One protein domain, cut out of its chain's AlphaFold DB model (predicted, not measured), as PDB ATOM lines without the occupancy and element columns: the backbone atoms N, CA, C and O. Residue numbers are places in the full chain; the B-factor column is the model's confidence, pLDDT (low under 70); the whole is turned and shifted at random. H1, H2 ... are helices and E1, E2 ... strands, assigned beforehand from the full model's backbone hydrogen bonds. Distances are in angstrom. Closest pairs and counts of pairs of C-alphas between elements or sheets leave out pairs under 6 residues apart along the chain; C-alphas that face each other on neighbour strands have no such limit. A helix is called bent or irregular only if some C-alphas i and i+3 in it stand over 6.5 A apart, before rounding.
ATOM      1  N   MET A  10     290.602 199.660 215.777       97.31
ATOM      2  CA  MET A  10     290.950 198.244 215.624       97.31
ATOM      3  C   MET A  10     292.214 197.913 216.422       97.31
ATOM      4  O   MET A  10     292.260 196.914 217.134       97.31
ATOM      5  N   GLU A  11     293.220 198.784 216.351       97.06
ATOM      6  CA  GLU A  11     294.448 198.660 217.135       97.06
ATOM      7  C   GLU A  11     294.175 198.757 218.642       97.06
ATOM      8  O   GLU A  11     294.695 197.954 219.413       97.06
ATOM      9  N   ILE A  12     293.306 199.680 219.066       96.88
ATOM     10  CA  ILE A  12     292.899 199.817 220.474       96.88
ATOM     11  C   ILE A  12     292.234 198.537 220.988       96.88
ATOM     12  O   ILE A  12     292.570 198.055 222.065       96.88
ATOM     13  N   LEU A  13     291.303 197.968 220.224       96.56
ATOM     14  CA  LEU A  13     290.588 196.757 220.628       96.56
ATOM     15  C   LEU A  13     291.471 195.502 220.601       96.56
ATOM     16  O   LEU A  13     291.218 194.591 221.379       96.56
ATOM     17  N   ASN A  14     292.489 195.456 219.735       95.56
ATOM     18  CA  ASN A  14     293.509 194.401 219.748       95.56
ATOM     19  C   ASN A  14     294.451 194.517 220.956       95.56
ATOM     20  O   ASN A  14     294.900 193.502 221.480       95.56
ATOM     21  N   HIS A  15     294.765 195.746 221.380       95.38
ATOM     22  CA  HIS A  15     295.582 196.011 222.569       95.38
ATOM     23  C   HIS A  15     294.831 195.664 223.858       95.38
ATOM     24  O   HIS A  15     295.371 195.029 224.765       95.38
ATOM     25  N   ASN A  16     293.572 196.092 223.947       95.75
ATOM     26  CA  ASN A  16     292.757 195.924 225.139       95.75
ATOM     27  C   ASN A  16     292.288 194.470 225.306       95.75
ATOM     28  O   ASN A  16     292.055 193.728 224.354       95.75
ATOM     29  N   GLN A  17     292.101 194.054 226.553       94.75
ATOM     30  CA  GLN A  17     291.796 192.673 226.902       94.75
ATOM     31  C   GLN A  17     290.325 192.309 226.656       94.75
ATOM     32  O   GLN A  17     289.412 193.120 226.828       94.75
ATOM     33  N   GLY A  18     290.105 191.039 226.297       92.56
ATOM     34  CA  GLY A  18     288.792 190.385 226.267       92.56
ATOM     35  C   GLY A  18     288.042 190.412 224.933       92.56
ATOM     36  O   GLY A  18     287.101 189.633 224.761       92.56
ATOM     37  N   PHE A  19     288.459 191.221 223.956       93.69
ATOM     38  CA  PHE A  19     287.799 191.309 222.648       93.69
ATOM     39  C   PHE A  19     288.251 190.191 221.696       93.69
ATOM     40  O   PHE A  19     289.116 190.387 220.856       93.69
ATOM     41  N   VAL A  20     287.630 189.010 221.780       92.62
ATOM     42  CA  VAL A  20     287.945 187.868 220.883       92.62
ATOM     43  C   VAL A  20     287.658 188.185 219.404       92.62
ATOM     44  O   VAL A  20     288.344 187.694 218.513       92.62
ATOM     45  N   HIS A  21     286.669 189.046 219.135       93.94
ATOM     46  CA  HIS A  21     286.323 189.510 217.787       93.94
ATOM     47  C   HIS A  21     286.289 191.045 217.717       93.94
ATOM     48  O   HIS A  21     285.199 191.622 217.655       93.94
ATOM     49  N   PRO A  22     287.453 191.724 217.713       95.06
ATOM     50  CA  PRO A  22     287.556 193.185 217.810       95.06
ATOM     51  C   PRO A  22     286.704 193.936 216.783       95.06
ATOM     52  O   PRO A  22     286.042 194.910 217.126       95.06
ATOM     53  N   LYS A  23     286.609 193.428 215.547       96.12
ATOM     54  CA  LYS A  23     285.804 194.044 214.478       96.12
ATOM     55  C   LYS A  23     284.343 194.291 214.880       96.12
ATOM     56  O   LYS A  23     283.796 195.331 214.532       96.12
ATOM     57  N   LYS A  24     283.734 193.387 215.661       96.44
ATOM     58  CA  LYS A  24     282.339 193.521 216.130       96.44
ATOM     59  C   LYS A  24     282.139 194.670 217.127       96.44
ATOM     60  O   LYS A  24     281.009 195.071 217.375       96.44
ATOM     61  N   TRP A  25     283.220 195.195 217.702       96.31
ATOM     62  CA  TRP A  25     283.187 196.213 218.751       96.31
ATOM     63  C   TRP A  25     283.595 197.604 218.266       96.31
ATOM     64  O   TRP A  25     283.516 198.540 219.053       96.31
ATOM     65  N   ILE A  26     284.000 197.769 217.001       97.06
ATOM     66  CA  ILE A  26     284.534 199.042 216.487       97.06
ATOM     67  C   ILE A  26     283.538 200.191 216.672       97.06
ATOM     68  O   ILE A  26     283.903 201.224 217.225       97.06
ATOM     69  N   GLU A  27     282.279 200.012 216.268       97.12
ATOM     70  CA  GLU A  27     281.272 201.077 216.378       97.12
ATOM     71  C   GLU A  27     280.943 201.412 217.837       97.12
ATOM     72  O   GLU A  27     280.807 202.581 218.201       97.12
ATOM     73  N   TYR A  28     280.912 200.402 218.711       95.94
ATOM     74  CA  TYR A  28     280.762 200.626 220.146       95.94
ATOM     75  C   TYR A  28     281.964 201.388 220.724       95.94
ATOM     76  O   TYR A  28     281.784 202.325 221.503       95.94
ATOM     77  N   ALA A  29     283.183 201.007 220.339       96.75
ATOM     78  CA  ALA A  29     284.424 201.612 220.803       96.75
ATOM     79  C   ALA A  29     284.532 203.080 220.377       96.75
ATOM     80  O   ALA A  29     284.861 203.923 221.210       96.75
ATOM     81  N   LYS A  30     284.163 203.389 219.126       96.19
ATOM     82  CA  LYS A  30     284.037 204.759 218.607       96.19
ATOM     83  C   LYS A  30     283.045 205.573 219.423       96.19
ATOM     84  O   LYS A  30     283.397 206.621 219.951       96.19
ATOM     85  N   LYS A  31     281.819 205.063 219.579       96.50
ATOM     86  CA  LYS A  31     280.746 205.748 220.316       96.50
ATOM     87  C   LYS A  31     281.124 206.058 221.768       96.50
ATOM     88  O   LYS A  31     280.655 207.047 222.320       96.50
ATOM     89  N   ASN A  32     281.945 205.211 222.387       95.38
ATOM     90  CA  ASN A  32     282.338 205.327 223.791       95.38
ATOM     91  C   ASN A  32     283.785 205.813 223.980       95.38
ATOM     92  O   ASN A  32     284.310 205.688 225.085       95.38
ATOM     93  N   ASN A  33     284.423 206.352 222.933       95.88
ATOM     94  CA  ASN A  33     285.780 206.912 222.966       95.88
ATOM     95  C   ASN A  33     286.804 205.995 223.650       95.88
ATOM     96  O   ASN A  33     287.523 206.410 224.560       95.88
ATOM     97  N   PHE A  34     286.842 204.723 223.250       96.38
ATOM     98  CA  PHE A  34     287.809 203.784 223.811       96.38
ATOM     99  C   PHE A  34     289.240 204.278 223.611       96.38
ATOM    100  O   PHE A  34     289.598 204.813 222.565       96.38
ATOM    101  N   VAL A  35     290.069 204.010 224.612       95.56
ATOM    102  CA  VAL A  35     291.504 204.304 224.619       95.56
ATOM    103  C   VAL A  35     292.291 203.025 224.875       95.56
ATOM    104  O   VAL A  35     291.757 202.065 225.440       95.56
ATOM    105  N   LYS A  36     293.566 202.997 224.471       96.38
ATOM    106  CA  LYS A  36     294.468 201.905 224.860       96.38
ATOM    107  C   LYS A  36     294.601 201.898 226.376       96.38
ATOM    108  O   LYS A  36     294.796 202.946 226.991       96.38
ATOM    109  N   THR A  37     294.462 200.737 226.994       95.12
ATOM    110  CA  THR A  37     294.632 200.604 228.438       95.12
ATOM    111  C   THR A  37     295.305 199.291 228.770       95.12
ATOM    112  O   THR A  37     294.779 198.220 228.470       95.12
ATOM    113  N   ASP A  38     296.447 199.394 229.441       94.81
ATOM    114  CA  ASP A  38     297.219 198.236 229.862       94.81
ATOM    115  C   ASP A  38     296.489 197.458 230.952       94.81
ATOM    116  O   ASP A  38     296.104 197.981 232.005       94.81
ATOM    117  N   ALA A  39     296.311 196.171 230.690       94.38
ATOM    118  CA  ALA A  39     295.671 195.252 231.603       94.38
ATOM    119  C   ALA A  39     296.263 193.850 231.452       94.38
ATOM    120  O   ALA A  39     296.764 193.458 230.400       94.38
ATOM    121  N   ILE A  40     296.197 193.095 232.538       93.44
ATOM    122  CA  ILE A  40     296.710 191.743 232.680       93.44
ATOM    123  C   ILE A  40     295.521 190.796 232.728       93.44
ATOM    124  O   ILE A  40     294.564 191.010 233.481       93.44
ATOM    125  N   ARG A  41     295.598 189.720 231.947       93.25
ATOM    126  CA  ARG A  41     294.597 188.662 231.976       93.25
ATOM    127  C   ARG A  41     294.856 187.685 233.121       93.25
ATOM    128  O   ARG A  41     295.981 187.248 233.341       93.25
ATOM    129  N   ILE A  42     293.796 187.319 233.825       93.38
ATOM    130  CA  ILE A  42     293.798 186.366 234.930       93.38
ATOM    131  C   ILE A  42     293.148 185.073 234.437       93.38
ATOM    132  O   ILE A  42     291.942 185.007 234.228       93.38
ATOM    133  N   SER A  43     293.958 184.032 234.258       93.69
ATOM    134  CA  SER A  43     293.512 182.711 233.789       93.69
ATOM    135  C   SER A  43     293.183 181.731 234.922       93.69
ATOM    136  O   SER A  43     292.478 180.743 234.713       93.69
ATOM    137  N   ASN A  44     293.649 182.004 236.142       95.31
ATOM    138  CA  ASN A  44     293.491 181.140 237.310       95.31
ATOM    139  C   ASN A  44     292.810 181.903 238.452       95.31
ATOM    140  O   ASN A  44     292.997 183.109 238.587       95.31
ATOM    141  N   CYS A  45     292.089 181.196 239.326       92.12
ATOM    142  CA  CYS A  45     291.511 181.803 240.524       92.12
ATOM    143  C   CYS A  45     292.603 182.522 241.347       92.12
ATOM    144  O   CYS A  45     293.591 181.876 241.712       92.12
ATOM    145  N   PRO A  46     292.449 183.820 241.670       89.56
ATOM    146  CA  PRO A  46     293.464 184.576 242.407       89.56
ATOM    147  C   PRO A  46     293.811 183.979 243.773       89.56
ATOM    148  O   PRO A  46     294.969 184.041 244.191       89.56
ATOM    149  N   ASP A  47     292.823 183.362 244.415       88.12
ATOM    150  CA  ASP A  47     292.917 182.774 245.745       88.12
ATOM    151  C   ASP A  47     293.473 181.338 245.699       88.12
ATOM    152  O   ASP A  47     294.654 181.118 245.968       88.12
ATOM    153  N   CYS A  48     292.683 180.362 245.237       90.75
ATOM    154  CA  CYS A  48     293.073 178.943 245.265       90.75
ATOM    155  C   CYS A  48     293.842 178.438 244.026       90.75
ATOM    156  O   CYS A  48     294.115 177.246 243.912       90.75
ATOM    157  N   LYS A  49     294.146 179.307 243.052       94.31
ATOM    158  CA  LYS A  49     294.857 178.989 241.789       94.31
ATOM    159  C   LYS A  49     294.170 177.991 240.849       94.31
ATOM    160  O   LYS A  49     294.706 177.714 239.775       94.31
ATOM    161  N   SER A  50     292.971 177.511 241.179       96.38
ATOM    162  CA  SER A  50     292.182 176.612 240.332       96.38
ATOM    163  C   SER A  50     291.848 177.227 238.965       96.38
ATOM    164  O   SER A  50     291.468 178.399 238.855       96.38
ATOM    165  N   LYS A  51     291.937 176.409 237.910       97.00
ATOM    166  CA  LYS A  51     291.479 176.741 236.549       97.00
ATOM    167  C   LYS A  51     289.986 176.447 236.335       97.00
ATOM    168  O   LYS A  51     289.423 176.857 235.328       97.00
ATOM    169  N   LYS A  52     289.325 175.751 237.273       96.69
ATOM    170  CA  LYS A  52     287.897 175.402 237.170       96.69
ATOM    171  C   LYS A  52     287.041 176.621 237.510       96.69
ATOM    172  O   LYS A  52     286.933 177.003 238.678       96.69
ATOM    173  N   GLN A  53     286.461 177.244 236.489       96.88
ATOM    174  CA  GLN A  53     285.765 178.524 236.609       96.88
ATOM    175  C   GLN A  53     284.473 178.520 235.788       96.88
ATOM    176  O   GLN A  53     284.395 177.890 234.734       96.88
ATOM    177  N   LYS A  54     283.461 179.239 236.271       96.62
ATOM    178  CA  LYS A  54     282.192 179.475 235.575       96.62
ATOM    179  C   LYS A  54     282.066 180.957 235.237       96.62
ATOM    180  O   LYS A  54     282.126 181.790 236.139       96.62
ATOM    181  N   LYS A  55     281.827 181.288 233.967       95.75
ATOM    182  CA  LYS A  55     281.465 182.654 233.567       95.75
ATOM    183  C   LYS A  55     280.078 182.993 234.109       95.75
ATOM    184  O   LYS A  55     279.119 182.264 233.869       95.75
ATOM    185  N   LEU A  56     279.989 184.092 234.846       93.88
ATOM    186  CA  LEU A  56     278.737 184.651 235.337       93.88
ATOM    187  C   LEU A  56     278.225 185.739 234.397       93.88
ATOM    188  O   LEU A  56     277.044 185.758 234.086       93.88
ATOM    189  N   GLY A  57     279.106 186.615 233.913       91.31
ATOM    190  CA  GLY A  57     278.724 187.749 233.077       91.31
ATOM    191  C   GLY A  57     279.923 188.448 232.454       91.31
ATOM    192  O   GLY A  57     281.040 187.931 232.487       91.31
ATOM    193  N   GLN A  58     279.686 189.621 231.872       93.94
ATOM    194  CA  GLN A  58     280.737 190.493 231.354       93.94
ATOM    195  C   GLN A  58     280.305 191.961 231.385       93.94
ATOM    196  O   GLN A  58     279.108 192.255 231.353       93.94
ATOM    197  N   TYR A  59     281.276 192.865 231.425       92.50
ATOM    198  CA  TYR A  59     281.081 194.312 231.383       92.50
ATOM    199  C   TYR A  59     282.280 194.985 230.712       92.50
ATOM    200  O   TYR A  59     283.334 194.372 230.555       92.50
ATOM    201  N   ILE A  60     282.121 196.243 230.306       92.94
ATOM    202  CA  ILE A  60     283.233 197.055 229.807       92.94
ATOM    203  C   ILE A  60     283.699 197.983 230.917       92.94
ATOM    204  O   ILE A  60     282.889 198.667 231.541       92.94
ATOM    205  N   TYR A  61     285.006 198.023 231.146       90.31
ATOM    206  CA  TYR A  61     285.626 198.926 232.107       90.31
ATOM    207  C   TYR A  61     287.006 199.318 231.613       90.31
ATOM    208  O   TYR A  61     287.771 198.456 231.186       90.31
ATOM    209  N   TYR A  62     287.314 200.619 231.634       90.81
ATOM    210  CA  TYR A  62     288.585 201.140 231.119       90.81
ATOM    211  C   TYR A  62     288.897 200.626 229.705       90.81
ATOM    212  O   TYR A  62     289.983 200.132 229.430       90.81
ATOM    213  N   SER A  63     287.899 200.668 228.818       95.19
ATOM    214  CA  SER A  63     287.997 200.186 227.431       95.19
ATOM    215  C   SER A  63     288.362 198.699 227.270       95.19
ATOM    216  O   SER A  63     288.619 198.268 226.151       95.19
ATOM    217  N   ASN A  64     288.366 197.908 228.347       95.25
ATOM    218  CA  ASN A  64     288.581 196.461 228.338       95.25
ATOM    219  C   ASN A  64     287.239 195.727 228.455       95.25
ATOM    220  O   ASN A  64     286.347 196.186 229.176       95.25
ATOM    221  N   LEU A  65     287.097 194.577 227.788       95.19
ATOM    222  CA  LEU A  65     285.961 193.673 227.974       95.19
ATOM    223  C   LEU A  65     286.299 192.667 229.074       95.19
ATOM    224  O   LEU A  65     287.122 191.776 228.895       95.19
ATOM    225  N   ILE A  66     285.638 192.805 230.216       94.19
ATOM    226  CA  ILE A  66     285.936 192.045 231.425       94.19
ATOM    227  C   ILE A  66     284.872 190.977 231.634       94.19
ATOM    228  O   ILE A  66     283.678 191.276 231.622       94.19
ATOM    229  N   GLN A  67     285.287 189.736 231.870       95.00
ATOM    230  CA  GLN A  67     284.410 188.648 232.288       95.00
ATOM    231  C   GLN A  67     284.380 188.541 233.809       95.00
ATOM    232  O   GLN A  67     285.411 188.595 234.474       95.00
ATOM    233  N   ILE A  68     283.183 188.330 234.356       94.00
ATOM    234  CA  ILE A  68     282.988 187.986 235.764       94.00
ATOM    235  C   ILE A  68     282.973 186.467 235.854       94.00
ATOM    236  O   ILE A  68     282.106 185.821 235.261       94.00
ATOM    237  N   LEU A  69     283.913 185.904 236.602       95.00
ATOM    238  CA  LEU A  69     284.104 184.471 236.774       95.00
ATOM    239  C   LEU A  69     283.850 184.076 238.229       95.00
ATOM    240  O   LEU A  69     284.168 184.825 239.146       95.00
ATOM    241  N   ARG A  70     283.307 182.878 238.452       95.25
ATOM    242  CA  ARG A  70     283.231 182.223 239.764       95.25
ATOM    243  C   ARG A  70     284.146 181.011 239.767       95.25
ATOM    244  O   ARG A  70     284.028 180.156 238.893       95.25
ATOM    245  N   CYS A  71     285.032 180.907 240.750       95.62
ATOM    246  CA  CYS A  71     285.828 179.706 240.954       95.62
ATOM    247  C   CYS A  71     284.949 178.560 241.471       95.62
ATOM    248  O   CYS A  71     284.251 178.716 242.470       95.62
ATOM    249  N   ASN A  72     285.030 177.390 240.838       97.31
ATOM    250  CA  ASN A  72     284.278 176.206 241.265       97.31
ATOM    251  C   ASN A  72     284.914 175.498 242.474       97.31
ATOM    252  O   ASN A  72     284.289 174.614 243.043       97.31
ATOM    253  N   SER A  73     286.148 175.856 242.849       96.62
ATOM    254  CA  SER A  73     286.867 175.252 243.977       96.62
ATOM    255  C   SER A  73     286.655 176.018 245.286       96.62
ATOM    256  O   SER A  73     286.233 175.414 246.261       96.62
ATOM    257  N   CYS A  74     286.907 177.334 245.315       92.44
ATOM    258  CA  CYS A  74     286.749 178.148 246.535       92.44
ATOM    259  C   CYS A  74     285.558 179.119 246.502       92.44
ATOM    260  O   CYS A  74     285.332 179.857 247.452       92.44
ATOM    261  N   GLY A  75     284.794 179.168 245.405       90.69
ATOM    262  CA  GLY A  75     283.618 180.034 245.291       90.69
ATOM    263  C   GLY A  75     283.906 181.515 245.022       90.69
ATOM    264  O   GLY A  75     282.952 182.242 244.746       90.69
ATOM    265  N   LEU A  76     285.173 181.956 245.038       89.62
ATOM    266  CA  LEU A  76     285.556 183.348 244.776       89.62
ATOM    267  C   LEU A  76     284.998 183.841 243.433       89.62
ATOM    268  O   LEU A  76     285.190 183.189 242.403       89.62
ATOM    269  N   ILE A  77     284.365 185.013 243.448       91.75
ATOM    270  CA  ILE A  77     283.945 185.739 242.248       91.75
ATOM    271  C   ILE A  77     285.000 186.802 241.932       91.75
ATOM    272  O   ILE A  77     285.362 187.582 242.808       91.75
ATOM    273  N   PHE A  78     285.503 186.826 240.700       91.56
ATOM    274  CA  PHE A  78     286.578 187.725 240.280       91.56
ATOM    275  C   PHE A  78     286.473 188.098 238.797       91.56
ATOM    276  O   PHE A  78     285.789 187.431 238.021       91.56
ATOM    277  N   SER A  79     287.162 189.170 238.415       93.00
ATOM    278  CA  SER A  79     287.283 189.618 237.028       93.00
ATOM    279  C   SER A  79     288.470 188.948 236.332       93.00
ATOM    280  O   SER A  79     289.552 188.870 236.913       93.00
ATOM    281  N   ASP A  80     288.296 188.494 235.088       95.31
ATOM    282  CA  ASP A  80     289.366 187.853 234.298       95.31
ATOM    283  C   ASP A  80     290.377 188.848 233.707       95.31
ATOM    284  O   ASP A  80     291.369 188.447 233.105       95.31
ATOM    285  N   VAL A  81     290.146 190.144 233.897       93.50
ATOM    286  CA  VAL A  81     291.036 191.231 233.498       93.50
ATOM    287  C   VAL A  81     291.284 192.121 234.704       93.50
ATOM    288  O   VAL A  81     290.356 192.498 235.422       93.50
ATOM    289  N   ARG A  82     292.548 192.494 234.898       91.38
ATOM    290  CA  ARG A  82     292.984 193.430 235.928       91.38
ATOM    291  C   ARG A  82     293.834 194.524 235.308       91.38
ATOM    292  O   ARG A  82     294.738 194.231 234.541       91.38
ATOM    293  N   LEU A  83     293.564 195.778 235.654       91.25
ATOM    294  CA  LEU A  83     294.379 196.903 235.193       91.25
ATOM    295  C   LEU A  83     295.826 196.749 235.671       91.25
ATOM    296  O   LEU A  83     296.072 196.211 236.755       91.25
ATOM    297  N   SER A  84     296.777 197.209 234.858       90.62
ATOM    298  CA  SER A  84     298.180 197.245 235.263       90.62
ATOM    299  C   SER A  84     298.376 198.169 236.474       90.62
ATOM    300  O   SER A  84     297.574 199.069 236.742       90.62
TER     301      SER A  84
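AT A GLANCE: This is residues 10 to 84 of the 234 residues of an uncharacterized protein of Candidatus Scalindua brodae (UniProt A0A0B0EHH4). A long, twisted hairpin, E2 and E3, with short E4 beside E3, makes the body of an elongated model; two short helices, H1 and H2, stand at one end, and a small strand pair, E1 and E5, lies beside E3. The printed part has 75 residues, with named elements in the order H1 H2 E1 E2 E3 E4 E5, class mixed. The sheet E2 E3 E4 is a meander, each strand the antiparallel neighbour of the one before; E1 and E5 are also antiparallel. It is only just compact, close to loose, with a radius of gyration of the C-alphas of 13.2 A and spans of 39 by 22 by 16 A.

HOW THE PARTS SIT: H1, residues 10 to 15, touches H2, residues 22 to 31, about perpendicular at 75 degrees; their closest C-alphas, Leu 13 and Pro 22, are 5.5 A apart. H2 is irregular, with C-alphas 24 and 27 7.6 A apart. Every O i to N i+4 pair is within hydrogen-bond range in H1, and 3 of 6 in H2. E1, residues 39 to 41, is antiparallel to E5, residues 81 to 83, with N 40 and O 82 2.7 A apart. E2, residues 53 to 61, bends by 69 degrees at residue 56 and forms a hairpin with E3, residues 64 to 71, with N 59 and O 66 2.9 A apart. E3 forms another hairpin with E4, residues 77 to 79, with N 69 and O 78 2.8 A apart. E4 runs on into E5 at 61 degrees.

IN THESE COORDINATES: H1 begins at C-alpha 10 (290.950, 198.244, 215.624). H2 is 14.5 A long, E2 20.9 A and E3 21.2 A. E5 ends at C-alpha 83 (294.379, 196.903, 235.193).

THE WHOLE: The C-alphas farthest apart, Lys 31 and Ser 73, are 39.1 A apart. The printed part has no cut, the link from E1 to E2 is long, and no printed residue is under 70 in pLDDT.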